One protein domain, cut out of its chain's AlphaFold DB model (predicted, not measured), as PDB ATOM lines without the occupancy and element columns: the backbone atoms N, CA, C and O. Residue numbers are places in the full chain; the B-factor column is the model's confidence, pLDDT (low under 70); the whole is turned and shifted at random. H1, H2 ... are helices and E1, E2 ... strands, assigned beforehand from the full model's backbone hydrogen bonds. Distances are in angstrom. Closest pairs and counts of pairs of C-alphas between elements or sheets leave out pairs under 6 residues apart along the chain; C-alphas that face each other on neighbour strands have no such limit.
ATOM      1  N   CYS A 301      10.183  16.643  -4.051       52.41
ATOM      2  CA  CYS A 301      10.457  15.201  -3.950       52.41
ATOM      3  C   CYS A 301      10.740  14.520  -5.295       52.41
ATOM      4  O   CYS A 301      11.505  13.549  -5.336       52.41
ATOM      5  N   LYS A 302      10.233  15.070  -6.413       58.62
ATOM      6  CA  LYS A 302      10.608  14.606  -7.762       58.62
ATOM      7  C   LYS A 302      12.126  14.643  -7.961       58.62
ATOM      8  O   LYS A 302      12.646  13.782  -8.660       58.62
ATOM      9  N   GLY A 303      12.842  15.569  -7.314       70.88
ATOM     10  CA  GLY A 303      14.300  15.679  -7.385       70.88
ATOM     11  C   GLY A 303      15.030  14.428  -6.890       70.88
ATOM     12  O   GLY A 303      15.765  13.820  -7.658       70.88
ATOM     13  N   PHE A 304      14.787  13.988  -5.647       79.00
ATOM     14  CA  PHE A 304      15.500  12.843  -5.059       79.00
ATOM     15  C   PHE A 304      15.291  11.557  -5.847       79.00
ATOM     16  O   PHE A 304      16.266  10.906  -6.219       79.00
ATOM     17  N   PHE A 305      14.039  11.190  -6.128       78.38
ATOM     18  CA  PHE A 305      13.763   9.934  -6.821       78.38
ATOM     19  C   PHE A 305      14.216   9.979  -8.277       78.38
ATOM     20  O   PHE A 305      14.771   8.995  -8.755       78.38
ATOM     21  N   LYS A 306      14.080  11.120  -8.965       79.62
ATOM     22  CA  LYS A 306      14.634  11.289 -10.311       79.62
ATOM     23  C   LYS A 306      16.154  11.152 -10.308       79.62
ATOM     24  O   LYS A 306      16.678  10.355 -11.076       79.62
ATOM     25  N   THR A 307      16.854  11.849  -9.410       78.44
ATOM     26  CA  THR A 307      18.314  11.747  -9.275       78.44
ATOM     27  C   THR A 307      18.741  10.334  -8.894       78.44
ATOM     28  O   THR A 307      19.739   9.846  -9.409       78.44
ATOM     29  N   LEU A 308      17.983   9.636  -8.047       78.31
ATOM     30  CA  LEU A 308      18.265   8.254  -7.674       78.31
ATOM     31  C   LEU A 308      18.059   7.280  -8.844       78.31
ATOM     32  O   LEU A 308      18.873   6.379  -9.029       78.31
ATOM     33  N   VAL A 309      16.998   7.455  -9.634       72.56
ATOM     34  CA  VAL A 309      16.738   6.657 -10.842       72.56
ATOM     35  C   VAL A 309      17.819   6.917 -11.894       72.56
ATOM     36  O   VAL A 309      18.358   5.963 -12.446       72.56
ATOM     37  N   GLU A 310      18.201   8.178 -12.117       71.62
ATOM     38  CA  GLU A 310      19.329   8.556 -12.983       71.62
ATOM     39  C   GLU A 310      20.669   8.013 -12.466       71.62
ATOM     40  O   GLU A 310      21.547   7.662 -13.252       71.62
ATOM     41  N   TYR A 311      20.842   7.948 -11.145       66.38
ATOM     42  CA  TYR A 311      22.056   7.462 -10.506       66.38
ATOM     43  C   TYR A 311      22.178   5.940 -10.619       66.38
ATOM     44  O   TYR A 311      23.143   5.430 -11.186       66.38
ATOM     45  N   LEU A 312      21.188   5.205 -10.113       63.97
ATOM     46  CA  LEU A 312      21.261   3.754 -10.010       63.97
ATOM     47  C   LEU A 312      20.841   3.031 -11.308       63.97
ATOM     48  O   LEU A 312      21.072   1.825 -11.421       63.97
ATOM     49  N   HIS A 313      20.219   3.726 -12.275       59.78
ATOM     50  CA  HIS A 313      19.633   3.147 -13.499       59.78
ATOM     51  C   HIS A 313      18.746   1.909 -13.217       59.78
ATOM     52  O   HIS A 313      18.686   0.966 -14.004       59.78
ATOM     53  N   VAL A 314      18.092   1.865 -12.052       50.41
ATOM     54  CA  VAL A 314      17.507   0.624 -11.522       50.41
ATOM     55  C   VAL A 314      16.190   0.292 -12.201       50.41
ATOM     56  O   VAL A 314      15.256   1.092 -12.218       50.41
ATOM     57  N   THR A 315      16.081  -0.953 -12.648       43.69
ATOM     58  CA  THR A 315      14.813  -1.626 -12.928       43.69
ATOM     59  C   THR A 315      14.378  -2.383 -11.673       43.69
ATOM     60  O   THR A 315      14.979  -3.389 -11.300       43.69
ATOM     61  N   PHE A 316      13.368  -1.876 -10.965       46.62
ATOM     62  CA  PHE A 316      12.933  -2.437  -9.680       46.62
ATOM     63  C   PHE A 316      11.866  -3.523  -9.877       46.62
ATOM     64  O   PHE A 316      10.677  -3.273  -9.675       46.62
ATOM     65  N   GLU A 317      12.284  -4.728 -10.270       36.12
ATOM     66  CA  GLU A 317      11.365  -5.860 -10.501       36.12
ATOM     67  C   GLU A 317      11.265  -6.844  -9.317       36.12
ATOM     68  O   GLU A 317      10.327  -7.640  -9.270       36.12
ATOM     69  N   ALA A 318      12.143  -6.759  -8.308       34.06
ATOM     70  CA  ALA A 318      12.180  -7.710  -7.193       34.06
ATOM     71  C   ALA A 318      12.046  -7.045  -5.810       34.06
ATOM     72  O   ALA A 318      12.625  -5.995  -5.532       34.06
ATOM     73  N   ILE A 319      11.267  -7.677  -4.925       34.56
ATOM     74  CA  ILE A 319      11.182  -7.354  -3.494       34.56
ATOM     75  C   ILE A 319      12.218  -8.234  -2.787       34.56
ATOM     76  O   ILE A 319      12.046  -9.451  -2.718       34.56
ATOM     77  N   GLY A 320      13.302  -7.618  -2.317       33.06
ATOM     78  CA  GLY A 320      14.394  -8.289  -1.614       33.06
ATOM     79  C   GLY A 320      14.038  -8.700  -0.182       33.06
ATOM     80  O   GLY A 320      13.107  -8.177   0.435       33.06
ATOM     81  N   SER A 321      14.793  -9.678   0.324       35.75
ATOM     82  CA  SER A 321      14.660 -10.286   1.654       35.75
ATOM     83  C   SER A 321      14.843  -9.286   2.803       35.75
ATOM     84  O   SER A 321      15.601  -8.327   2.679       35.75
ATOM     85  N   LEU A 322      14.185  -9.566   3.937       38.16
ATOM     86  CA  LEU A 322      14.384  -8.934   5.254       38.16
ATOM     87  C   LEU A 322      15.748  -9.274   5.893       38.16
ATOM     88  O   LEU A 322      15.919  -9.095   7.097       38.16
ATOM     89  N   GLY A 323      16.705  -9.799   5.129       39.22
ATOM     90  CA  GLY A 323      18.085  -9.950   5.573       39.22
ATOM     91  C   GLY A 323      18.743  -8.583   5.754       39.22
ATOM     92  O   GLY A 323      19.489  -8.149   4.885       39.22
ATOM     93  N   ASP A 324      18.459  -7.905   6.865       53.44
ATOM     94  CA  ASP A 324      19.453  -7.018   7.459       53.44
ATOM     95  C   ASP A 324      20.563  -7.930   7.980       53.44
ATOM     96  O   ASP A 324      20.319  -8.859   8.756       53.44
ATOM     97  N   SER A 325      21.792  -7.682   7.547       54.56
ATOM     98  CA  SER A 325      22.981  -8.475   7.877       54.56
ATOM     99  C   SER A 325      23.327  -8.468   9.379       54.56
ATOM    100  O   SER A 325      24.316  -9.069   9.803       54.56
ATOM    101  N   VAL A 326      22.548  -7.768  10.218       64.88
ATOM    102  CA  VAL A 326      22.841  -7.433  11.628       64.88
ATOM    103  C   VAL A 326      24.266  -6.877  11.793       64.88
ATOM    104  O   VAL A 326      24.858  -6.936  12.876       64.88
ATOM    105  N   VAL A 327      24.861  -6.396  10.700       73.88
ATOM    106  CA  VAL A 327      26.093  -5.633  10.711       73.88
ATOM    107  C   VAL A 327      25.641  -4.231  11.025       73.88
ATOM    108  O   VAL A 327      24.973  -3.608  10.210       73.88
ATOM    109  N   ASP A 328      25.987  -3.733  12.203       79.88
ATOM    110  CA  ASP A 328      25.788  -2.315  12.500       79.88
ATOM    111  C   ASP A 328      26.965  -1.519  11.947       79.88
ATOM    112  O   ASP A 328      26.806  -0.424  11.404       79.88
ATOM    113  N   LYS A 329      28.173  -2.072  12.116       85.75
ATOM    114  CA  LYS A 329      29.427  -1.372  11.869       85.75
ATOM    115  C   LYS A 329      30.614  -2.328  11.751       85.75
ATOM    116  O   LYS A 329      30.656  -3.362  12.415       85.75
ATOM    117  N   GLY A 330      31.634  -1.952  10.991       91.75
ATOM    118  CA  GLY A 330      32.793  -2.823  10.793       91.75
ATOM    119  C   GLY A 330      33.943  -2.174  10.036       91.75
ATOM    120  O   GLY A 330      34.125  -0.957  10.096       91.75
ATOM    121  N   GLN A 331      34.726  -3.029   9.385       94.62
ATOM    122  CA  GLN A 331      35.828  -2.703   8.486       94.62
ATOM    123  C   GLN A 331      35.305  -2.506   7.066       94.62
ATOM    124  O   GLN A 331      34.389  -3.213   6.648       94.62
ATOM    125  N   LEU A 332      35.915  -1.586   6.320       95.19
ATOM    126  CA  LEU A 332      35.570  -1.321   4.926       95.19
ATOM    127  C   LEU A 332      36.370  -2.224   3.979       95.19
ATOM    128  O   LEU A 332      37.603  -2.232   3.995       95.19
ATOM    129  N   TRP A 333      35.647  -2.943   3.128       96.06
ATOM    130  CA  TRP A 333      36.193  -3.837   2.116       96.06
ATOM    131  C   TRP A 333      35.721  -3.424   0.726       96.06
ATOM    132  O   TRP A 333      34.622  -2.893   0.563       96.06
ATOM    133  N   GLN A 334      36.568  -3.676  -0.269       96.38
ATOM    134  CA  GLN A 334      36.292  -3.412  -1.674       96.38
ATOM    135  C   GLN A 334      36.543  -4.646  -2.533       96.38
ATOM    136  O   GLN A 334      37.444  -5.439  -2.249       96.38
ATOM    137  N   VAL A 335      35.791  -4.755  -3.623       97.38
ATOM    138  CA  VAL A 335      35.982  -5.749  -4.676       97.38
ATOM    139  C   VAL A 335      35.886  -5.063  -6.029       97.38
ATOM    140  O   VAL A 335      34.926  -4.342  -6.294       97.38
ATOM    141  N   GLU A 336      36.877  -5.281  -6.886       97.25
ATOM    142  CA  GLU A 336      36.834  -4.791  -8.266       97.25
ATOM    143  C   GLU A 336      36.039  -5.769  -9.130       97.25
ATOM    144  O   GLU A 336      36.182  -6.981  -8.991       97.25
ATOM    145  N   ILE A 337      35.212  -5.251 -10.027       95.94
ATOM    146  CA  ILE A 337      34.395  -6.034 -10.950       95.94
ATOM    147  C   ILE A 337      34.919  -5.772 -12.354       95.94
ATOM    148  O   ILE A 337      34.987  -4.625 -12.807       95.94
ATOM    149  N   ASP A 338      35.301  -6.839 -13.045       94.94
ATOM    150  CA  ASP A 338      35.796  -6.731 -14.410       94.94
ATOM    151  C   ASP A 338      34.666  -6.441 -15.421       94.94
ATOM    152  O   ASP A 338      33.473  -6.404 -15.105       94.94
ATOM    153  N   SER A 339      35.033  -6.243 -16.687       91.94
ATOM    154  CA  SER A 339      34.065  -5.987 -17.760       91.94
ATOM    155  C   SER A 339      33.104  -7.154 -18.025       91.94
ATOM    156  O   SER A 339      32.042  -6.932 -18.605       91.94
ATOM    157  N   SER A 340      33.437  -8.376 -17.595       91.19
ATOM    158  CA  SER A 340      32.562  -9.552 -17.695       91.19
ATOM    159  C   SER A 340      31.534  -9.633 -16.556       91.19
ATOM    160  O   SER A 340      30.609 -10.448 -16.612       91.19
ATOM    161  N   GLY A 341      31.662  -8.764 -15.547       91.06
ATOM    162  CA  GLY A 341      30.860  -8.802 -14.328       91.06
ATOM    163  C   GLY A 341      31.382  -9.795 -13.292       91.06
ATOM    164  O   GLY A 341      30.647 -10.127 -12.366       91.06
ATOM    165  N   THR A 342      32.617 -10.280 -13.445       94.81
ATOM    166  CA  THR A 342      33.242 -11.203 -12.496       94.81
ATOM    167  C   THR A 342      33.962 -10.396 -11.409       94.81
ATOM    168  O   THR A 342      34.771  -9.520 -11.735       94.81
ATOM    169  N   PRO A 343      33.678 -10.648 -10.119       96.38
ATOM    170  CA  PRO A 343      34.357  -9.975  -9.019       96.38
ATOM    171  C   PRO A 343      35.777 -10.527  -8.815       96.38
ATOM    172  O   PRO A 343      36.022 -11.729  -8.930       96.38
ATOM    173  N   SER A 344      36.719  -9.645  -8.480       96.56
ATOM    174  CA  SER A 344      38.071  -9.991  -8.040       96.56
ATOM    175  C   SER A 344      38.088 -10.417  -6.563       96.56
ATOM    176  O   SER A 344      37.047 -10.545  -5.918       96.56
ATOM    177  N   LYS A 345      39.271 -10.689  -5.997       96.19
ATOM    178  CA  LYS A 345      39.367 -11.039  -4.572       96.19
ATOM    179  C   LYS A 345      39.076  -9.814  -3.694       96.19
ATOM    180  O   LYS A 345      39.623  -8.745  -3.976       96.19
ATOM    181  N   PRO A 346      38.300  -9.967  -2.605       96.00
ATOM    182  CA  PRO A 346      38.019  -8.866  -1.701       96.00
ATOM    183  C   PRO A 346      39.297  -8.353  -1.036       96.00
ATOM    184  O   PRO A 346      40.135  -9.123  -0.563       96.00
ATOM    185  N   ARG A 347      39.438  -7.027  -0.992       95.62
ATOM    186  CA  ARG A 347      40.565  -6.315  -0.390       95.62
ATOM    187  C   ARG A 347      40.056  -5.369   0.689       95.62
ATOM    188  O   ARG A 347      39.164  -4.562   0.446       95.62
ATOM    189  N   GLN A 348      40.664  -5.420   1.867       94.56
ATOM    190  CA  GLN A 348      40.425  -4.427   2.906       94.56
ATOM    191  C   GLN A 348      41.043  -3.084   2.488       94.56
ATOM    192  O   GLN A 348      42.211  -3.047   2.093       94.56
ATOM    193  N   ILE A 349      40.269  -1.994   2.558       90.19
ATOM    194  CA  ILE A 349      40.777  -0.649   2.238       90.19
ATOM    195  C   ILE A 349      41.670  -0.150   3.378       90.19
ATOM    196  O   ILE A 349      42.792   0.275   3.121       90.19
ATOM    197  N   ASP A 350      41.198  -0.259   4.626       82.31
ATOM    198  CA  ASP A 350      41.969   0.096   5.824       82.31
ATOM    199  C   ASP A 350      41.382  -0.555   7.102       82.31
ATOM    200  O   ASP A 350      40.308  -1.169   7.091       82.31
ATOM    201  N   ALA A 351      42.071  -0.406   8.234       76.56
ATOM    202  CA  ALA A 351      41.713  -0.897   9.562       76.56
ATOM    203  C   ALA A 351      40.650  -0.052  10.286       76.56
ATOM    204  O   ALA A 351      40.471  -0.215  11.500       76.56
ATOM    205  N   PHE A 352      39.934   0.830   9.579       82.31
ATOM    206  CA  PHE A 352      38.844   1.600  10.169       82.31
ATOM    207  C   PHE A 352      37.867   0.671  10.880       82.31
ATOM    208  O   PHE A 352      37.414  -0.336  10.337       82.31
ATOM    209  N   ARG A 353      37.549   1.015  12.124       75.62
ATOM    210  CA  ARG A 353      36.525   0.331  12.904       75.62
ATOM    211  C   ARG A 353      35.340   1.268  13.007       75.62
ATOM    212  O   ARG A 353      35.516   2.482  13.086       75.62
ATOM    213  N   ASN A 354      34.146   0.692  13.082       89.62
ATOM    214  CA  ASN A 354      32.906   1.430  13.309       89.62
ATOM    215  C   ASN A 354      32.365   2.199  12.081       89.62
ATOM    216  O   ASN A 354      31.708   3.225  12.263       89.62
ATOM    217  N   LEU A 355      32.634   1.723  10.859       94.69
ATOM    218  CA  LEU A 355      32.058   2.285   9.630       94.69
ATOM    219  C   LEU A 355      30.785   1.557   9.209       94.69
ATOM    220  O   LEU A 355      30.662   0.355   9.436       94.69
ATOM    221  N   SER A 356      29.879   2.293   8.570       95.31
ATOM    222  CA  SER A 356      28.616   1.790   8.027       95.31
ATOM    223  C   SER A 356      28.263   2.451   6.688       95.31
ATOM    224  O   SER A 356      28.754   3.532   6.384       95.31
ATOM    225  N   TRP A 357      27.435   1.793   5.882       95.81
ATOM    226  CA  TRP A 357      26.877   2.218   4.601       95.81
ATOM    227  C   TRP A 357      27.888   2.898   3.672       95.81
ATOM    228  O   TRP A 357      27.719   4.073   3.341       95.81
ATOM    229  N   PRO A 358      28.956   2.191   3.267       96.56
ATOM    230  CA  PRO A 358      29.949   2.754   2.376       96.56
ATOM    231  C   PRO A 358      29.369   2.953   0.978       96.56
ATOM    232  O   PRO A 358      28.575   2.138   0.511       96.56
ATOM    233  N   VAL A 359      29.793   4.008   0.290       96.44
ATOM    234  CA  VAL A 359      29.483   4.287  -1.115       96.44
ATOM    235  C   VAL A 359      30.710   4.866  -1.819       96.44
ATOM    236  O   VAL A 359      31.491   5.613  -1.225       96.44
ATOM    237  N   ALA A 360      30.891   4.516  -3.091       95.69
ATOM    238  CA  ALA A 360      31.980   5.047  -3.900       95.69
ATOM    239  C   ALA A 360      31.664   6.473  -4.373       95.69
ATOM    240  O   ALA A 360      30.536   6.773  -4.765       95.69
ATOM    241  N   GLY A 361      32.669   7.347  -4.341       94.31
ATOM    242  CA  GLY A 361      32.640   8.629  -5.033       94.31
ATOM    243  C   GLY A 361      32.699   8.456  -6.551       94.31
ATOM    244  O   GLY A 361      32.955   7.371  -7.068       94.31
ATOM    245  N   THR A 362      32.490   9.548  -7.283       91.25
ATOM    246  CA  THR A 362      32.456   9.543  -8.758       91.25
ATOM    247  C   THR A 362      33.797   9.211  -9.417       91.25
ATOM    248  O   THR A 362      33.831   8.882 -10.600       91.25
ATOM    249  N   ASP A 363      34.896   9.293  -8.670       91.81
ATOM    250  CA  ASP A 363      36.261   8.992  -9.108       91.81
ATOM    251  C   ASP A 363      36.704   7.553  -8.781       91.81
ATOM    252  O   ASP A 363      37.836   7.187  -9.096       91.81
ATOM    253  N   ASN A 364      35.854   6.761  -8.108       90.00
ATOM    254  CA  ASN A 364      36.164   5.436  -7.547       90.00
ATOM    255  C   ASN A 364      37.418   5.392  -6.647       90.00
ATOM    256  O   ASN A 364      37.930   4.314  -6.349       90.00
ATOM    257  N   SER A 365      37.924   6.548  -6.217       91.19
ATOM    258  CA  SER A 365      39.142   6.679  -5.406       91.19
ATOM    259  C   SER A 365      38.875   7.347  -4.061       91.19
ATOM    260  O   SER A 365      39.637   7.176  -3.111       91.19
ATOM    261  N   THR A 366      37.767   8.080  -3.983       94.75
ATOM    262  CA  THR A 366      37.187   8.616  -2.762       94.75
ATOM    263  C   THR A 366      36.032   7.717  -2.326       94.75
ATOM    264  O   THR A 366      35.176   7.368  -3.139       94.75
ATOM    265  N   PHE A 367      35.943   7.406  -1.035       96.00
ATOM    266  CA  PHE A 367      34.798   6.698  -0.456       96.00
ATOM    267  C   PHE A 367      34.069   7.582   0.546       96.00
ATOM    268  O   PHE A 367      34.684   8.405   1.223       96.00
ATOM    269  N   TYR A 368      32.762   7.391   0.666       97.06
ATOM    270  CA  TYR A 368      31.967   7.981   1.735       97.06
ATOM    271  C   TYR A 368      31.370   6.869   2.576       97.06
ATOM    272  O   TYR A 368      30.968   5.837   2.049       97.06
ATOM    273  N   ALA A 369      31.318   7.072   3.882       97.06
ATOM    274  CA  ALA A 369      30.715   6.131   4.815       97.06
ATOM    275  C   ALA A 369      30.079   6.898   5.973       97.06
ATOM    276  O   ALA A 369      30.279   8.104   6.131       97.06
ATOM    277  N   LEU A 370      29.321   6.188   6.796       96.31
ATOM    278  CA  LEU A 370      28.771   6.695   8.038       96.31
ATOM    279  C   LEU A 370      29.597   6.217   9.226       96.31
ATOM    280  O   LEU A 370      29.830   5.018   9.398       96.31
ATOM    281  N   GLN A 371      29.965   7.156  10.090       95.00
ATOM    282  CA  GLN A 371      30.544   6.888  11.399       95.00
ATOM    283  C   GLN A 371      29.675   7.581  12.448       95.00
ATOM    284  O   GLN A 371      29.558   8.801  12.463       95.00
ATOM    285  N   GLN A 372      28.999   6.795  13.294       91.81
ATOM    286  CA  GLN A 372      28.052   7.311  14.300       91.81
ATOM    287  C   GLN A 372      26.949   8.222  13.710       91.81
ATOM    288  O   GLN A 372      26.450   9.129  14.371       91.81
ATOM    289  N   GLY A 373      26.547   7.971  12.461       92.88
ATOM    290  CA  GLY A 373      25.542   8.762  11.744       92.88
ATOM    291  C   GLY A 373      26.054  10.081  11.156       92.88
ATOM    292  O   GLY A 373      25.258  10.860  10.639       92.88
ATOM    293  N   GLN A 374      27.361  10.341  11.203       96.19
ATOM    294  CA  GLN A 374      27.999  11.428  10.460       96.19
ATOM    295  C   GLN A 374      28.594  10.893   9.164       96.19
ATOM    296  O   GLN A 374      29.118   9.779   9.139       96.19
ATOM    297  N   ILE A 375      28.532  11.693   8.099       96.88
ATOM    298  CA  ILE A 375      29.201  11.356   6.847       96.88
ATOM    299  C   ILE A 375      30.690  11.632   7.010       96.88
ATOM    300  O   ILE A 375      31.098  12.746   7.342       96.88
ATOM    301  N   ILE A 376      31.497  10.623   6.719       96.38
ATOM    302  CA  ILE A 376      32.936  10.764   6.575       96.38
ATOM    303  C   ILE A 376      33.332  10.532   5.123       96.38
ATOM    304  O   ILE A 376      32.733   9.715   4.420       96.38
ATOM    305  N   ARG A 377      34.360  11.247   4.688       96.31
ATOM    306  CA  ARG A 377      35.036  11.065   3.411       96.31
ATOM    307  C   ARG A 377      36.384  10.404   3.665       96.31
ATOM    308  O   ARG A 377      37.136  10.852   4.524       96.31
ATOM    309  N   ILE A 378      36.681   9.356   2.912       95.94
ATOM    310  CA  ILE A 378      37.920   8.586   2.980       95.94
ATOM    311  C   ILE A 378      38.656   8.804   1.659       95.94
ATOM    312  O   ILE A 378      38.158   8.427   0.595       95.94
ATOM    313  N   GLY A 379      39.806   9.472   1.726       93.38
ATOM    314  CA  GLY A 379      40.677   9.703   0.576       93.38
ATOM    315  C   GLY A 379      41.502   8.473   0.189       93.38
ATOM    316  O   GLY A 379      41.556   7.478   0.910       93.38
ATOM    317  N   LYS A 380      42.211   8.567  -0.941       87.44
ATOM    318  CA  LYS A 380      43.112   7.518  -1.457       87.44
ATOM    319  C   LYS A 380      44.266   7.174  -0.503       87.44
ATOM    320  O   LYS A 380      44.792   6.066  -0.534       87.44
ATOM    321  N   ASP A 381      44.669   8.130   0.325       87.62
ATOM    322  CA  ASP A 381      45.677   8.010   1.383       87.62
ATOM    323  C   ASP A 381      45.088   7.506   2.713       87.62
ATOM    324  O   ASP A 381      45.766   7.537   3.736       87.62
ATOM    325  N   SER A 382      43.829   7.058   2.711       87.69
ATOM    326  CA  SER A 382      43.069   6.681   3.909       87.69
ATOM    327  C   SER A 382      42.889   7.831   4.909       87.69
ATOM    328  O   SER A 382      42.534   7.626   6.071       87.69
ATOM    329  N   LYS A 383      43.076   9.082   4.471       91.56
ATOM    330  CA  LYS A 383      42.771  10.247   5.297       91.56
ATOM    331  C   LYS A 383      41.259  10.393   5.437       91.56
ATOM    332  O   LYS A 383      40.536  10.439   4.439       91.56
ATOM    333  N   ILE A 384      40.801  10.488   6.684       93.38
ATOM    334  CA  ILE A 384      39.395  10.715   7.018       93.38
ATOM    335  C   ILE A 384      39.133  12.215   7.167       93.38
ATOM    336  O   ILE A 384      39.817  12.909   7.918       93.38
ATOM    337  N   GLU A 385      38.095  12.694   6.494       95.56
ATOM    338  CA  GLU A 385      37.529  14.031   6.651       95.56
ATOM    339  C   GLU A 385      36.059  13.898   7.075       95.56
ATOM    340  O   GLU A 385      35.266  13.251   6.393       95.56
ATOM    341  N   ILE A 386      35.685  14.485   8.216       95.00
ATOM    342  CA  ILE A 386      34.287  14.499   8.671       95.00
ATOM    343  C   ILE A 386      33.557  15.622   7.937       95.00
ATOM    344  O   ILE A 386      33.952  16.785   8.026       95.00
ATOM    345  N   ILE A 387      32.467  15.290   7.248       94.81
ATOM    346  CA  ILE A 387      31.623  16.282   6.586       94.81
ATOM    347  C   ILE A 387      30.612  16.794   7.606       94.81
ATOM    348  O   ILE A 387      29.700  16.075   8.018       94.81
ATOM    349  N   ASN A 388      30.788  18.047   8.030       89.31
ATOM    350  CA  ASN A 388      29.913  18.660   9.020       89.31
ATOM    351  C   ASN A 388      28.502  18.849   8.444       89.31
ATOM    352  O   ASN A 388      28.290  19.607   7.499       89.31
ATOM    353  N   CYS A 389      27.540  18.152   9.035       89.56
ATOM    354  CA  CYS A 389      26.144  18.154   8.645       89.56
ATOM    355  C   CYS A 389      25.292  18.149   9.917       89.56
ATOM    356  O   CYS A 389      25.527  17.356  10.827       89.56
ATOM    357  N   LYS A 390      24.272  19.013   9.968       92.31
ATOM    358  CA  LYS A 390      23.365  19.113  11.125       92.31
ATOM    359  C   LYS A 390      22.480  17.876  11.324       92.31
ATOM    360  O   LYS A 390      21.965  17.662  12.414       92.31
ATOM    361  N   TYR A 391      22.276  17.089  10.269       94.31
ATOM    362  CA  TYR A 391      21.422  15.906  10.285       94.31
ATOM    363  C   TYR A 391      22.203  14.643  10.635       94.31
ATOM    364  O   TYR A 391      23.353  14.469  10.227       94.31
ATOM    365  N   ARG A 392      21.530  13.725  11.331       95.44
ATOM    366  CA  ARG A 392      22.033  12.379  11.598       95.44
ATOM    367  C   ARG A 392      21.649  11.458  10.446       95.44
ATOM    368  O   ARG A 392      20.472  11.175  10.245       95.44
ATOM    369  N   TRP A 393      22.632  10.970   9.706       96.00
ATOM    370  CA  TRP A 393      22.428  10.040   8.603       96.00
ATOM    371  C   TRP A 393      22.236   8.617   9.111       96.00
ATOM    372  O   TRP A 393      22.879   8.178  10.063       96.00
ATOM    373  N   VAL A 394      21.336   7.899   8.453       94.62
ATOM    374  CA  VAL A 394      20.989   6.509   8.767       94.62
ATOM    375  C   VAL A 394      21.589   5.569   7.733       94.62
ATOM    376  O   VAL A 394      22.052   4.491   8.088       94.62
ATOM    377  N   LYS A 395      21.592   5.975   6.457       95.38
ATOM    378  CA  LYS A 395      22.019   5.128   5.342       95.38
ATOM    379  C   LYS A 395      22.450   5.952   4.138       95.38
ATOM    380  O   LYS A 395      21.762   6.904   3.777       95.38
ATOM    381  N   LEU A 396      23.536   5.545   3.484       95.44
ATOM    382  CA  LEU A 396      23.951   6.083   2.186       95.44
ATOM    383  C   LEU A 396      23.521   5.143   1.055       95.44
ATOM    384  O   LEU A 396      23.551   3.913   1.170       95.44
ATOM    385  N   LEU A 397      23.089   5.746  -0.049       93.81
ATOM    386  CA  LEU A 397      22.675   5.048  -1.263       93.81
ATOM    387  C   LEU A 397      23.698   5.210  -2.382       93.81
ATOM    388  O   LEU A 397      23.903   4.265  -3.143       93.81
ATOM    389  N   GLY A 398      24.353   6.371  -2.464       93.25
ATOM    390  CA  GLY A 398      25.400   6.616  -3.446       93.25
ATOM    391  C   GLY A 398      25.809   8.075  -3.582       93.25
ATOM    392  O   GLY A 398      25.396   8.918  -2.784       93.25
ATOM    393  N   VAL A 399      26.609   8.357  -4.611       93.50
ATOM    394  CA  VAL A 399      27.108   9.701  -4.933       93.50
ATOM    395  C   VAL A 399      26.794  10.028  -6.388       93.50
ATOM    396  O   VAL A 399      27.387   9.456  -7.296       93.50
ATOM    397  N   ALA A 400      25.868  10.955  -6.616       90.88
ATOM    398  CA  ALA A 400      25.457  11.390  -7.945       90.88
ATOM    399  C   ALA A 400      26.623  11.992  -8.758       90.88
ATOM    400  O   ALA A 400      27.673  12.346  -8.221       90.88
ATOM    401  N   LYS A 401      26.442  12.119 -10.081       89.19
ATOM    402  CA  LYS A 401      27.491  12.584 -11.018       89.19
ATOM    403  C   LYS A 401      28.041  13.977 -10.686       89.19
ATOM    404  O   LYS A 401      29.205  14.253 -10.956       89.19
ATOM    405  N   ASP A 402      27.213  14.838 -10.105       89.50
ATOM    406  CA  ASP A 402      27.571  16.180  -9.632       89.50
ATOM    407  C   ASP A 402      28.344  16.173  -8.294       89.50
ATOM    408  O   ASP A 402      28.802  17.218  -7.825       89.50
ATOM    409  N   GLY A 403      28.527  14.997  -7.689       91.56
ATOM    410  CA  GLY A 403      29.158  14.800  -6.389       91.56
ATOM    411  C   GLY A 403      28.192  14.882  -5.208       91.56
ATOM    412  O   GLY A 403      28.651  14.837  -4.068       91.56
ATOM    413  N   SER A 404      26.883  15.011  -5.448       94.19
ATOM    414  CA  SER A 404      25.884  15.048  -4.381       94.19
ATOM    415  C   SER A 404      25.701  13.666  -3.744       94.19
ATOM    416  O   SER A 404      25.598  12.656  -4.436       94.19
ATOM    417  N   ILE A 405      25.641  13.604  -2.416       95.00
ATOM    418  CA  ILE A 405      25.481  12.363  -1.654       95.00
ATOM    419  C   ILE A 405      23.994  12.089  -1.429       95.00
ATOM    420  O   ILE A 405      23.254  12.949  -0.954       95.00
ATOM    421  N   LEU A 406      23.566  10.875  -1.762       94.75
ATOM    422  CA  LEU A 406      22.184  10.416  -1.667       94.75
ATOM    423  C   LEU A 406      22.032   9.466  -0.481       94.75
ATOM    424  O   LEU A 406      22.835   8.543  -0.314       94.75
ATOM    425  N   GLY A 407      20.969   9.621   0.304       94.88
ATOM    426  CA  GLY A 407      20.708   8.708   1.411       94.88
ATOM    427  C   GLY A 407      19.477   9.047   2.236       94.88
ATOM    428  O   GLY A 407      18.547   9.697   1.760       94.88
ATOM    429  N   PHE A 408      19.485   8.568   3.475       95.31
ATOM    430  CA  PHE A 408      18.429   8.770   4.455       95.31
ATOM    431  C   PHE A 408      18.983   9.384   5.732       95.31
ATOM    432  O   PHE A 408      20.055   8.995   6.206       95.31
ATOM    433  N   ILE A 409      18.207  10.290   6.311       95.56
ATOM    434  CA  ILE A 409      18.480  10.931   7.593       95.56
ATOM    435  C   ILE A 409      17.390  10.593   8.605       95.56
ATOM    436  O   ILE A 409      16.278  10.220   8.237       95.56
ATOM    437  N   HIS A 410      17.724  10.747   9.879       91.88
ATOM    438  CA  HIS A 410      16.770  10.784  10.971       91.88
ATOM    439  C   HIS A 410      16.432  12.247  11.263       91.88
ATOM    440  O   HIS A 410      17.324  13.024  11.615       91.88
ATOM    441  N   ASP A 411      15.168  12.611  11.080       87.81
ATOM    442  CA  ASP A 411      14.639  13.950  11.333       87.81
ATOM    443  C   ASP A 411      13.533  13.829  12.385       87.81
ATOM    444  O   ASP A 411      12.483  13.241  12.123       87.81
ATOM    445  N   GLU A 412      13.821  14.308  13.596       85.44
ATOM    446  CA  GLU A 412      13.002  14.143  14.806       85.44
ATOM    447  C   GLU A 412      12.693  12.676  15.146       85.44
ATOM    448  O   GLU A 412      13.427  12.056  15.912       85.44
ATOM    449  N   THR A 413      11.618  12.125  14.580       78.94
ATOM    450  CA  THR A 413      11.144  10.752  14.805       78.94
ATOM    451  C   THR A 413      11.007   9.937  13.522       78.94
ATOM    452  O   THR A 413      10.671   8.755  13.586       78.94
ATOM    453  N   GLU A 414      11.255  10.532  12.354       86.69
ATOM    454  CA  GLU A 414      11.011   9.898  11.059       86.69
ATOM    455  C   GLU A 414      12.292   9.746  10.233       86.69
ATOM    456  O   GLU A 414      13.253  10.510  10.351       86.69
ATOM    457  N   ILE A 415      12.318   8.717   9.380       87.38
ATOM    458  CA  ILE A 415      13.390   8.515   8.403       87.38
ATOM    459  C   ILE A 415      12.977   9.202   7.104       87.38
ATOM    460  O   ILE A 415      11.965   8.836   6.507       87.38
ATOM    461  N   ARG A 416      13.777  10.168   6.647       90.62
ATOM    462  CA  ARG A 416      13.492  10.962   5.442       90.62
ATOM    463  C   ARG A 416      14.600  10.808   4.415       90.62
ATOM    464  O   ARG A 416      15.775  10.692   4.770       90.62
ATOM    465  N   SER A 417      14.233  10.798   3.136       92.88
ATOM    466  CA  SER A 417      15.212  10.842   2.048       92.88
ATOM    467  C   SER A 417      15.879  12.214   1.987       92.88
ATOM    468  O   SER A 417      15.233  13.245   2.188       92.88
ATOM    469  N   ALA A 418      17.182  12.221   1.716       94.38
ATOM    470  CA  ALA A 418      17.976  13.434   1.664       94.38
ATOM    471  C   ALA A 418      19.020  13.395   0.543       94.38
ATOM    472  O   ALA A 418      19.609  12.351   0.241       94.38
ATOM    473  N   ILE A 419      19.263  14.568  -0.040       94.75
ATOM    474  CA  ILE A 419      20.372  14.849  -0.952       94.75
ATOM    475  C   ILE A 419      21.270  15.868  -0.268       94.75
ATOM    476  O   ILE A 419      20.808  16.946   0.098       94.75
ATOM    477  N   MET A 420      22.552  15.558  -0.118       95.62
ATOM    478  CA  MET A 420      23.553  16.532   0.300       95.62
ATOM    479  C   MET A 420      24.360  16.976  -0.908       95.62
ATOM    480  O   MET A 420      25.045  16.164  -1.522       95.62
ATOM    481  N   SER A 421      24.302  18.261  -1.241       94.25
ATOM    482  CA  SER A 421      25.123  18.822  -2.310       94.25
ATOM    483  C   SER A 421      26.612  18.770  -1.955       94.25
ATOM    484  O   SER A 421      26.998  18.688  -0.788       94.25
ATOM    485  N   LYS A 422      27.477  18.941  -2.960       91.12
ATOM    486  CA  LYS A 422      28.930  19.080  -2.760       91.12
ATOM    487  C   LYS A 422      29.317  20.246  -1.832       91.12
ATOM    488  O   LYS A 422      30.384  20.216  -1.228       91.12
ATOM    489  N   SER A 423      28.463  21.267  -1.710       90.06
ATOM    490  CA  SER A 423      28.666  22.398  -0.793       90.06
ATOM    491  C   SER A 423      28.244  22.103   0.653       90.06
ATOM    492  O   SER A 423      28.353  22.988   1.495       90.06
ATOM    493  N   GLY A 424      27.729  20.901   0.940       90.94
ATOM    494  CA  GLY A 424      27.246  20.497   2.263       90.94
ATOM    495  C   GLY A 424      25.795  20.888   2.564       90.94
ATOM    496  O   GLY A 424      25.313  20.637   3.667       90.94
ATOM    497  N   ASN A 425      25.069  21.475   1.606       93.88
ATOM    498  CA  ASN A 425      23.659  21.809   1.803       93.88
ATOM    499  C   ASN A 425      22.808  20.545   1.672       93.88
ATOM    500  O   ASN A 425      22.883  19.851   0.661       93.88
ATOM    501  N   VAL A 426      21.985  20.263   2.682       94.31
ATOM    502  CA  VAL A 426      21.117  19.080   2.710       94.31
ATOM    503  C   VAL A 426      19.688  19.475   2.353       94.31
ATOM    504  O   VAL A 426      19.060  20.258   3.064       94.31
ATOM    505  N   GLN A 427      19.176  18.907   1.265       94.06
ATOM    506  CA  GLN A 427      17.775  18.962   0.871       94.06
ATOM    507  C   GLN A 427      17.068  17.695   1.360       94.06
ATOM    508  O   GLN A 427      17.518  16.587   1.074       94.06
ATOM    509  N   VAL A 428      15.962  17.861   2.083       92.50
ATOM    510  CA  VAL A 428      15.167  16.771   2.675       92.50
ATOM    511  C   VAL A 428      13.799  16.723   1.992       92.50
ATOM    512  O   VAL A 428      13.234  17.777   1.698       92.50
ATOM    513  N   SER A 429      13.268  15.527   1.730       87.06
ATOM    514  CA  SER A 429      11.914  15.345   1.175       87.06
ATOM    515  C   SER A 429      10.831  15.910   2.092       87.06
ATOM    516  O   SER A 429      10.928  15.749   3.304       87.06
ATOM    517  N   SER A 430       9.789  16.548   1.550       83.19
ATOM    518  CA  SER A 430       8.629  17.048   2.309       83.19
ATOM    519  C   SER A 430       7.748  15.906   2.844       83.19
ATOM    520  O   SER A 430       7.743  14.799   2.314       83.19
ATOM    521  N   LEU A 431       7.021  16.171   3.935       80.00
ATOM    522  CA  LEU A 431       5.994  15.275   4.480       80.00
ATOM    523  C   LEU A 431       4.596  15.838   4.173       80.00
ATOM    524  O   LEU A 431       4.449  17.062   4.139       80.00
ATOM    525  N   PRO A 432       3.568  14.980   4.031       77.56
ATOM    526  CA  PRO A 432       3.626  13.515   4.079       77.56
ATOM    527  C   PRO A 432       4.160  12.901   2.774       77.56
ATOM    528  O   PRO A 432       3.847  13.380   1.689       77.56
ATOM    529  N   LEU A 433       4.910  11.798   2.876       77.00
ATOM    530  CA  LEU A 433       5.314  11.020   1.698       77.00
ATOM    531  C   LEU A 433       4.087  10.371   1.050       77.00
ATOM    532  O   LEU A 433       3.257   9.772   1.744       77.00
ATOM    533  N   SER A 434       4.009  10.413  -0.278       79.44
ATOM    534  CA  SER A 434       2.997   9.679  -1.032       79.44
ATOM    535  C   SER A 434       3.138   8.161  -0.830       79.44
ATOM    536  O   SER A 434       4.205   7.639  -0.503       79.44
ATOM    537  N   ASN A 435       2.058   7.405  -1.061       74.88
ATOM    538  CA  ASN A 435       2.065   5.941  -0.913       74.88
ATOM    539  C   ASN A 435       3.139   5.251  -1.769       74.88
ATOM    540  O   ASN A 435       3.634   4.181  -1.411       74.88
ATOM    541  N   GLU A 436       3.460   5.825  -2.927       77.06
ATOM    542  CA  GLU A 436       4.509   5.305  -3.791       77.06
ATOM    543  C   GLU A 436       5.886   5.561  -3.173       77.06
ATOM    544  O   GLU A 436       6.671   4.630  -3.015       77.06
ATOM    545  N   GLU A 437       6.145   6.786  -2.715       76.50
ATOM    546  CA  GLU A 437       7.399   7.172  -2.059       76.50
ATOM    547  C   GLU A 437       7.643   6.414  -0.753       76.50
ATOM    548  O   GLU A 437       8.780   6.059  -0.446       76.50
ATOM    549  N   GLN A 438       6.589   6.091  -0.000       78.75
ATOM    550  CA  GLN A 438       6.689   5.221   1.172       78.75
ATOM    551  C   GLN A 438       7.138   3.805   0.786       78.75
ATOM    552  O   GLN A 438       8.027   3.238   1.426       78.75
ATOM    553  N   LYS A 439       6.577   3.236  -0.293       77.56
ATOM    554  CA  LYS A 439       7.029   1.938  -0.826       77.56
ATOM    555  C   LYS A 439       8.478   2.015  -1.300       77.56
ATOM    556  O   LYS A 439       9.249   1.098  -1.021       77.56
ATOM    557  N   TRP A 440       8.855   3.097  -1.979       80.06
ATOM    558  CA  TRP A 440      10.223   3.337  -2.438       80.06
ATOM    559  C   TRP A 440      11.209   3.421  -1.275       80.06
ATOM    560  O   TRP A 440      12.219   2.721  -1.266       80.06
ATOM    561  N   THR A 441      10.875   4.208  -0.259       83.44
ATOM    562  CA  THR A 441      11.665   4.370   0.965       83.44
ATOM    563  C   THR A 441      11.852   3.032   1.670       83.44
ATOM    564  O   THR A 441      12.981   2.643   1.963       83.44
ATOM    565  N   SER A 442      10.771   2.266   1.852       79.69
ATOM    566  CA  SER A 442      10.841   0.941   2.473       79.69
ATOM    567  C   SER A 442      11.739  -0.030   1.707       79.69
ATOM    568  O   SER A 442      12.405  -0.837   2.348       79.69
ATOM    569  N   ARG A 443      11.772   0.026   0.368       81.50
ATOM    570  CA  ARG A 443      12.656  -0.818  -0.456       81.50
ATOM    571  C   ARG A 443      14.114  -0.390  -0.341       81.50
ATOM    572  O   ARG A 443      14.981  -1.223  -0.124       81.50
ATOM    573  N   LEU A 444      14.391   0.906  -0.446       84.88
ATOM    574  CA  LEU A 444      15.756   1.439  -0.402       84.88
ATOM    575  C   LEU A 444      16.406   1.309   0.980       84.88
ATOM    576  O   LEU A 444      17.634   1.295   1.082       84.88
ATOM    577  N   LEU A 445      15.611   1.187   2.044       87.06
ATOM    578  CA  LEU A 445      16.103   0.879   3.384       87.06
ATOM    579  C   LEU A 445      16.569  -0.575   3.542       87.06
ATOM    580  O   LEU A 445      17.424  -0.810   4.389       87.06
ATOM    581  N   GLN A 446      16.173  -1.499   2.662       86.00
ATOM    582  CA  GLN A 446      16.682  -2.876   2.661       86.00
ATOM    583  C   GLN A 446      18.140  -2.953   2.182       86.00
ATOM    584  O   GLN A 446      18.609  -2.120   1.396       86.00
ATOM    585  N   GLU A 447      18.889  -3.939   2.670       84.94
ATOM    586  CA  GLU A 447      20.261  -4.186   2.208       84.94
ATOM    587  C   GLU A 447      20.316  -4.815   0.812       84.94
ATOM    588  O   GLU A 447      21.184  -4.458   0.017       84.94
ATOM    589  N   ASN A 448      19.348  -5.672   0.485       85.25
ATOM    590  CA  ASN A 448      19.231  -6.286  -0.835       85.25
ATOM    591  C   ASN A 448      18.839  -5.250  -1.886       85.25
ATOM    592  O   ASN A 448      17.879  -4.496  -1.701       85.25
ATOM    593  N   ARG A 449      19.567  -5.216  -3.004       84.38
ATOM    594  CA  ARG A 449      19.366  -4.203  -4.045       84.38
ATOM    595  C   ARG A 449      19.554  -4.780  -5.435       84.38
ATOM    596  O   ARG A 449      20.583  -5.379  -5.732       84.38
ATOM    597  N   SER A 450      18.587  -4.500  -6.298       83.81
ATOM    598  CA  SER A 450      18.733  -4.650  -7.742       83.81
ATOM    599  C   SER A 450      19.316  -3.376  -8.336       83.81
ATOM    600  O   SER A 450      18.952  -2.275  -7.929       83.81
ATOM    601  N   TYR A 451      20.205  -3.539  -9.303       83.44
ATOM    602  CA  TYR A 451      20.877  -2.492 -10.059       83.44
ATOM    603  C   TYR A 451      20.630  -2.697 -11.557       83.44
ATOM    604  O   TYR A 451      20.176  -3.754 -12.005       83.44
ATOM    605  N   ALA A 452      20.939  -1.671 -12.347       78.00
ATOM    606  CA  ALA A 452      20.863  -1.748 -13.799       78.00
ATOM    607  C   ALA A 452      21.691  -2.904 -14.378       78.00
ATOM    608  O   ALA A 452      22.723  -3.297 -13.830       78.00
ATOM    609  N   GLY A 453      21.260  -3.414 -15.534       77.75
ATOM    610  CA  GLY A 453      21.965  -4.493 -16.228       77.75
ATOM    611  C   GLY A 453      21.799  -5.866 -15.570       77.75
ATOM    612  O   GLY A 453      22.645  -6.731 -15.769       77.75
ATOM    613  N   GLY A 454      20.733  -6.065 -14.782       81.12
ATOM    614  CA  GLY A 454      20.424  -7.353 -14.154       81.12
ATOM    615  C   GLY A 454      21.403  -7.742 -13.047       81.12
ATOM    616  O   GLY A 454      21.623  -8.929 -12.819       81.12
ATOM    617  N   ARG A 455      22.028  -6.753 -12.397       86.19
ATOM    618  CA  ARG A 455      22.930  -6.987 -11.271       86.19
ATOM    619  C   ARG A 455      22.162  -6.921  -9.965       86.19
ATOM    620  O   ARG A 455      21.485  -5.928  -9.718       86.19
ATOM    621  N   ASN A 456      22.306  -7.921  -9.109       89.94
ATOM    622  CA  ASN A 456      21.670  -7.930  -7.794       89.94
ATOM    623  C   ASN A 456      22.727  -8.112  -6.709       89.94
ATOM    624  O   ASN A 456      23.623  -8.935  -6.848       89.94
ATOM    625  N   LEU A 457      22.616  -7.346  -5.629       90.94
ATOM    626  CA  LEU A 457      23.316  -7.623  -4.382       90.94
ATOM    627  C   LEU A 457      22.326  -8.269  -3.427       90.94
ATOM    628  O   LEU A 457      21.275  -7.691  -3.132       90.94
ATOM    629  N   ILE A 458      22.685  -9.455  -2.966       91.12
ATOM    630  CA  ILE A 458      21.896 -10.276  -2.066       91.12
ATOM    631  C   ILE A 458      22.763 -10.572  -0.850       91.12
ATOM    632  O   ILE A 458      23.954 -10.848  -0.976       91.12
ATOM    633  N   ILE A 459      22.173 -10.486   0.331       89.69
ATOM    634  CA  ILE A 459      22.817 -10.871   1.575       89.69
ATOM    635  C   ILE A 459      22.142 -12.124   2.085       89.69
ATOM    636  O   ILE A 459      20.936 -12.139   2.348       89.69
ATOM    637  N   GLU A 460      22.946 -13.162   2.242       88.88
ATOM    638  CA  GLU A 460      22.495 -14.477   2.669       88.88
ATOM    639  C   GLU A 460      23.351 -14.974   3.826       88.88
ATOM    640  O   GLU A 460      24.401 -14.419   4.146       88.88
ATOM    641  N   ARG A 461      22.882 -16.012   4.514       84.94
ATOM    642  CA  ARG A 461      23.673 -16.653   5.562       84.94
ATOM    643  C   ARG A 461      24.853 -17.379   4.919       84.94
ATOM    644  O   ARG A 461      24.675 -18.015   3.887       84.94
ATOM    645  N   SER A 462      26.033 -17.309   5.536       85.88
ATOM    646  CA  SER A 462      27.217 -17.938   4.945       85.88
ATOM    647  C   SER A 462      27.056 -19.457   4.800       85.88
ATOM    648  O   SER A 462      26.712 -20.154   5.760       85.88
ATOM    649  N   GLU A 463      27.353 -19.971   3.602       83.62
ATOM    650  CA  GLU A 463      27.276 -21.402   3.265       83.62
ATOM    651  C   GLU A 463      28.353 -22.239   3.965       83.62
ATOM    652  O   GLU A 463      28.188 -23.444   4.152       83.62
ATOM    653  N   ARG A 464      29.452 -21.614   4.413       79.00
ATOM    654  CA  ARG A 464      30.535 -22.300   5.145       79.00
ATOM    655  C   ARG A 464      30.130 -22.749   6.552       79.00
ATOM    656  O   ARG A 464      30.940 -23.354   7.255       79.00
ATOM    657  N   GLY A 465      28.884 -22.493   6.945       62.97
ATOM    658  CA  GLY A 465      28.385 -22.701   8.294       62.97
ATOM    659  C   GLY A 465      28.713 -21.513   9.196       62.97
ATOM    660  O   GLY A 465      29.563 -20.684   8.887       62.97
ATOM    661  N   GLY A 466      27.995 -21.416  10.316       71.56
ATOM    662  CA  GLY A 466      28.171 -20.331  11.281       71.56
ATOM    663  C   GLY A 466      26.959 -19.409  11.419       71.56
ATOM    664  O   GLY A 466      25.820 -19.757  11.082       71.56
ATOM    665  N   ARG A 467      27.195 -18.232  12.008       76.44
ATOM    666  CA  ARG A 467      26.182 -17.158  12.172       76.44
ATOM    667  C   ARG A 467      26.532 -15.893  11.375       76.44
ATOM    668  O   ARG A 467      25.998 -14.827  11.686       76.44
ATOM    669  N   GLY A 468      27.471 -16.008  10.439       85.81
ATOM    670  CA  GLY A 468      27.872 -14.933   9.546       85.81
ATOM    671  C   GLY A 468      26.938 -14.779   8.351       85.81
ATOM    672  O   GLY A 468      26.054 -15.609   8.108       85.81
ATOM    673  N   PHE A 469      27.155 -13.697   7.614       90.50
ATOM    674  CA  PHE A 469      26.411 -13.352   6.407       90.50
ATOM    675  C   PHE A 469      27.396 -13.100   5.277       90.50
ATOM    676  O   PHE A 469      28.424 -12.460   5.505       90.50
ATOM    677  N   ASP A 470      27.055 -13.593   4.094       93.25
ATOM    678  CA  ASP A 470      27.799 -13.409   2.862       93.25
ATOM    679  C   ASP A 470      27.062 -12.466   1.918       93.25
ATOM    680  O   ASP A 470      25.831 -12.413   1.877       93.25
ATOM    681  N   ILE A 471      27.843 -11.727   1.138       94.50
ATOM    682  CA  ILE A 471      27.351 -10.860   0.077       94.50
ATOM    683  C   ILE A 471      27.495 -11.617  -1.229       94.50
ATOM    684  O   ILE A 471      28.601 -11.864  -1.712       94.50
ATOM    685  N   ILE A 472      26.354 -11.951  -1.809       94.94
ATOM    686  CA  ILE A 472      26.245 -12.606  -3.097       94.94
ATOM    687  C   ILE A 472      25.903 -11.544  -4.134       94.94
ATOM    688  O   ILE A 472      24.920 -10.813  -4.015       94.94
ATOM    689  N   MET A 473      26.726 -11.453  -5.170       94.88
ATOM    690  CA  MET A 473      26.442 -10.643  -6.341       94.88
ATOM    691  C   MET A 473      25.923 -11.545  -7.455       94.88
ATOM    692  O   MET A 473      26.619 -12.454  -7.899       94.88
ATOM    693  N   GLU A 474      24.727 -11.264  -7.947       93.62
ATOM    694  CA  GLU A 474      24.253 -11.788  -9.220       93.62
ATOM    695  C   GLU A 474      24.675 -10.829 -10.336       93.62
ATOM    696  O   GLU A 474      24.424  -9.628 -10.251       93.62
ATOM    697  N   SER A 475      25.318 -11.334 -11.386       92.31
ATOM    698  CA  SER A 475      25.638 -10.562 -12.588       92.31
ATOM    699  C   SER A 475      25.569 -11.475 -13.805       92.31
ATOM    700  O   SER A 475      26.196 -12.534 -13.831       92.31
ATOM    701  N   ASN A 476      24.815 -11.072 -14.831       88.12
ATOM    702  CA  ASN A 476      24.615 -11.857 -16.056       88.12
ATOM    703  C   ASN A 476      24.087 -13.286 -15.784       88.12
ATOM    704  O   ASN A 476      24.517 -14.244 -16.430       88.12
ATOM    705  N   GLY A 477      23.194 -13.439 -14.795       86.62
ATOM    706  CA  GLY A 477      22.605 -14.725 -14.388       86.62
ATOM    707  C   GLY A 477      23.562 -15.678 -13.661       86.62
ATOM    708  O   GLY A 477      23.230 -16.844 -13.456       86.62
ATOM    709  N   LYS A 478      24.761 -15.211 -13.296       91.81
ATOM    710  CA  LYS A 478      25.720 -15.947 -12.466       91.81
ATOM    711  C   LYS A 478      25.754 -15.349 -11.070       91.81
ATOM    712  O   LYS A 478      25.771 -14.130 -10.933       91.81
ATOM    713  N   PHE A 479      25.825 -16.211 -10.064       94.19
ATOM    714  CA  PHE A 479      25.968 -15.825  -8.664       94.19
ATOM    715  C   PHE A 479      27.431 -15.942  -8.243       94.19
ATOM    716  O   PHE A 479      28.087 -16.948  -8.512       94.19
ATOM    717  N   PHE A 480      27.931 -14.912  -7.575       95.44
ATOM    718  CA  PHE A 480      29.287 -14.841  -7.053       95.44
ATOM    719  C   PHE A 480      29.222 -14.519  -5.561       95.44
ATOM    720  O   PHE A 480      28.716 -13.461  -5.195       95.44
ATOM    721  N   ASN A 481      29.745 -15.390  -4.695       95.56
ATOM    722  CA  ASN A 481      29.971 -15.035  -3.292       95.56
ATOM    723  C   ASN A 481      31.194 -14.111  -3.225       95.56
ATOM    724  O   ASN A 481      32.322 -14.531  -3.480       95.56
ATOM    725  N   VAL A 482      30.947 -12.831  -2.962       95.69
ATOM    726  CA  VAL A 482      31.952 -11.769  -3.050       95.69
ATOM    727  C   VAL A 482      32.760 -11.648  -1.760       95.69
ATOM    728  O   VAL A 482      33.915 -11.222  -1.790       95.69
ATOM    729  N   SER A 483      32.156 -11.992  -0.624       93.81
ATOM    730  CA  SER A 483      32.726 -11.691   0.686       93.81
ATOM    731  C   SER A 483      33.343 -12.901   1.389       93.81
ATOM    732  O   SER A 483      34.338 -12.713   2.086       93.81
ATOM    733  N   ASP A 484      32.780 -14.104   1.207       90.50
ATOM    734  CA  ASP A 484      33.210 -15.366   1.843       90.50
ATOM    735  C   ASP A 484      33.595 -15.197   3.330       90.50
ATOM    736  O   ASP A 484      34.739 -15.389   3.754       90.50
ATOM    737  N   CYS A 485      32.641 -14.728   4.132       89.12
ATOM    738  CA  CYS A 485      32.854 -14.255   5.494       89.12
ATOM    739  C   CYS A 485      32.774 -15.352   6.556       89.12
ATOM    740  O   CYS A 485      33.318 -15.165   7.647       89.12
ATOM    741  N   GLY A 486      32.170 -16.504   6.252       88.62
ATOM    742  CA  GLY A 486      32.079 -17.631   7.179       88.62
ATOM    743  C   GLY A 486      31.349 -17.253   8.471       88.62
ATOM    744  O   GLY A 486      30.139 -17.037   8.476       88.62
ATOM    745  N   ASP A 487      32.088 -17.160   9.579       88.75
ATOM    746  CA  ASP A 487      31.551 -16.756  10.886       88.75
ATOM    747  C   ASP A 487      31.468 -15.236  11.102       88.75
ATOM    748  O   ASP A 487      30.759 -14.787  12.013       88.75
ATOM    749  N   ASP A 488      32.172 -14.450  10.284       90.88
ATOM    750  CA  ASP A 488      32.106 -12.992  10.307       90.88
ATOM    751  C   ASP A 488      30.807 -12.503   9.658       90.88
ATOM    752  O   ASP A 488      30.223 -13.155   8.791       90.88
ATOM    753  N   ARG A 489      30.340 -11.317  10.052       91.38
ATOM    754  CA  ARG A 489      29.136 -10.731   9.452       91.38
ATOM    755  C   ARG A 489      29.527  -9.747   8.363       91.38
ATOM    756  O   ARG A 489      30.200  -8.761   8.660       91.38
ATOM    757  N   CYS A 490      29.092  -9.994   7.134       93.69
ATOM    758  CA  CYS A 490      29.277  -9.071   6.026       93.69
ATOM    759  C   CYS A 490      27.943  -8.539   5.524       93.69
ATOM    760  O   CYS A 490      26.960  -9.269   5.428       93.69
ATOM    761  N   GLY A 491      27.916  -7.245   5.222       94.00
ATOM    762  CA  GLY A 491      26.719  -6.602   4.711       94.00
ATOM    763  C   GLY A 491      26.913  -5.136   4.373       94.00
ATOM    764  O   GLY A 491      28.034  -4.670   4.151       94.00
ATOM    765  N   GLN A 492      25.796  -4.420   4.298       93.88
ATOM    766  CA  GLN A 492      25.716  -3.015   3.902       93.88
ATOM    767  C   GLN A 492      26.395  -2.744   2.550       93.88
ATOM    768  O   GLN A 492      27.065  -1.727   2.363       93.88
ATOM    769  N   ALA A 493      26.245  -3.682   1.613       94.69
ATOM    770  CA  ALA A 493      26.934  -3.642   0.334       94.69
ATOM    771  C   ALA A 493      26.408  -2.522  -0.582       94.69
ATOM    772  O   ALA A 493      25.210  -2.221  -0.620       94.69
ATOM    773  N   SER A 494      27.303  -1.929  -1.369       94.69
ATOM    774  CA  SER A 494      26.965  -0.956  -2.406       94.69
ATOM    775  C   SER A 494      27.811  -1.160  -3.659       94.69
ATOM    776  O   SER A 494      28.949  -1.621  -3.588       94.69
ATOM    777  N   LEU A 495      27.246  -0.817  -4.816       92.88
ATOM    778  CA  LEU A 495      27.980  -0.753  -6.078       92.88
ATOM    779  C   LEU A 495      28.296   0.698  -6.437       92.88
ATOM    780  O   LEU A 495      27.495   1.604  -6.189       92.88
ATOM    781  N   SER A 496      29.459   0.899  -7.052       92.19
ATOM    782  CA  SER A 496      29.819   2.158  -7.686       92.19
ATOM    783  C   SER A 496      28.887   2.468  -8.863       92.19
ATOM    784  O   SER A 496      28.263   1.562  -9.425       92.19
ATOM    785  N   PRO A 497      28.801   3.740  -9.286       84.19
ATOM    786  CA  PRO A 497      27.862   4.162 -10.328       84.19
ATOM    787  C   PRO A 497      28.176   3.541 -11.697       84.19
ATOM    788  O   PRO A 497      27.293   3.367 -12.530       84.19
ATOM    789  N   ASP A 498      29.447   3.215 -11.937       88.50
ATOM    790  CA  ASP A 498      29.922   2.525 -13.136       88.50
ATOM    791  C   ASP A 498      29.941   0.995 -12.985       88.50
ATOM    792  O   ASP A 498      30.335   0.290 -13.917       88.50
ATOM    793  N   PHE A 499      29.510   0.488 -11.825       91.25
ATOM    794  CA  PHE A 499      29.449  -0.924 -11.455       91.25
ATOM    795  C   PHE A 499      30.785  -1.675 -11.533       91.25
ATOM    796  O   PHE A 499      30.795  -2.899 -11.675       91.25
ATOM    797  N   LYS A 500      31.908  -0.957 -11.470       94.19
ATOM    798  CA  LYS A 500      33.253  -1.550 -11.471       94.19
ATOM    799  C   LYS A 500      33.785  -1.825 -10.074       94.19
ATOM    800  O   LYS A 500      34.807  -2.491  -9.938       94.19
ATOM    801  N   LEU A 501      33.128  -1.307  -9.044       95.44
ATOM    802  CA  LEU A 501      33.556  -1.460  -7.665       95.44
ATOM    803  C   LEU A 501      32.364  -1.827  -6.786       95.44
ATOM    804  O   LEU A 501      31.312  -1.195  -6.851       95.44
ATOM    805  N   LEU A 502      32.548  -2.835  -5.943       96.62
ATOM    806  CA  LEU A 502      31.633  -3.210  -4.876       96.62
ATOM    807  C   LEU A 502      32.294  -2.892  -3.542       96.62
ATOM    808  O   LEU A 502      33.431  -3.289  -3.303       96.62
ATOM    809  N   LEU A 503      31.581  -2.185  -2.673       96.56
ATOM    810  CA  LEU A 503      32.009  -1.885  -1.313       96.56
ATOM    811  C   LEU A 503      31.115  -2.612  -0.323       96.56
ATOM    812  O   LEU A 503      29.920  -2.764  -0.563       96.56
ATOM    813  N   PHE A 504      31.678  -3.021   0.808       96.38
ATOM    814  CA  PHE A 504      30.900  -3.611   1.886       96.38
ATOM    815  C   PHE A 504      31.563  -3.458   3.248       96.38
ATOM    816  O   PHE A 504      32.743  -3.110   3.360       96.38
ATOM    817  N   ILE A 505      30.782  -3.726   4.292       95.94
ATOM    818  CA  ILE A 505      31.252  -3.749   5.668       95.94
ATOM    819  C   ILE A 505      31.400  -5.191   6.128       95.94
ATOM    820  O   ILE A 505      30.467  -5.983   6.020       95.94
ATOM    821  N   LYS A 506      32.565  -5.503   6.691       94.81
ATOM    822  CA  LYS A 506      32.834  -6.757   7.395       94.81
ATOM    823  C   LYS A 506      32.992  -6.468   8.879       94.81
ATOM    824  O   LYS A 506      33.851  -5.678   9.268       94.81
ATOM    825  N   GLN A 507      32.185  -7.104   9.712       93.19
ATOM    826  CA  GLN A 507      32.289  -7.052  11.163       93.19
ATOM    827  C   GLN A 507      32.922  -8.359  11.657       93.19
ATOM    828  O   GLN A 507      32.230  -9.383  11.692       93.19
ATOM    829  N   PRO A 508      34.220  -8.337  12.028       89.75
ATOM    830  CA  PRO A 508      34.885  -9.506  12.574       89.75
ATOM    831  C   PRO A 508      34.196  -9.951  13.855       89.75
ATOM    832  O   PRO A 508      33.794  -9.118  14.679       89.75
TER     833      PRO A 508
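Overview. This is residues 301 to 508 of the 510 residues of the protein "Membrane protein" of Candidatus Magnetomorum sp. HK-1 (UniProt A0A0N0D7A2). Four small antiparallel sheets stand in a fan, like the blades of an incomplete propeller, with edge strands E2, E6 and E14 towards the middle and E9 and E13 far out. H1 and H2 cover one face of the blade E6 E7 E8 E9. The 208 printed residues include two named helices and 15 named strands, in the order H1, E1 to E9, H2, E10 to E15. The sheets run E2 E3 E4 E5, E6 E7 E8 E9, E10 E11 E12 E13 and E1 E15 E14; the class is mixed, helices and strands. The whole is compact, with a radius of gyration of the C-alphas of 16.0 A, and spans 45 by 39 by 33 A.

Along the chain. H1, residues 301 to 312, is 16.9 A long and begins at C-alpha 301, (10.457, 15.201, -3.950). Then come E1, residues 331 to 336; E2, 356 to 360; E3, 367 to 371; E4, 374 to 378; and E5, 384 to 387. E6, 392 to 399, 17.5 A long, bends by 76 degrees at residue 395. E7 is 405 to 411, E8 414 to 420, E9 426 to 428, H2 435 to 444, E10 449 to 451, E11 455 to 461, E12 469 to 475, E13 478 to 481 and E14 489 to 495. E15, 501 to 507, 19.7 A long, ends at C-alpha 507, (32.289, -7.052, 11.163).

Arrangement. The strongly twisted sheet E6 E7 E8 E9 is a meander, each strand the antiparallel neighbour of the one before, as are E2 E3 E4 E5 and E10 E11 E12 E13. H1 and H2 are on its same face, two layers, at heights over the sheet of 9.2 A and 10.0 A; the closest C-alphas of H1 and E8 are those of Phe 304 and Ile 419, 6.7 A. H2 runs across the strands, at 77 degrees to E8 on the local plane. The sheets form a stack of sheets, face to face in turn: E2 E3 E4 E5 with E6 E7 E8 E9, 9.1 A centre to centre where they face, and E10 E11 E12 E13 with E1 E15 E14, 9.9 A. The closest C-alphas of E2 and E6 are those of Val 359 and Gly 398, 5.2 A; of E2 and E14, Trp 357 and Gln 492, 5.4 A. Within hydrogen-bond range are, for instance, N 407 and O 418 of hairpin E7 and E8, 3.1 A, and N 333 and O 504 of E1 and E15, 2.9 A. In H2 every O i to N i+4 pair is within range, in H1 7 of 8.

Size, cuts and confidence. The farthest C-alphas, of Ser 423 and Gly 465, are 46.0 A apart. The printed part has no cut; the links H1 to E1 and E1 to E2 are long. Mean pLDDT of the printed part is 86.0, under 70 at residues 301 to 302, 311 to 326 and 465.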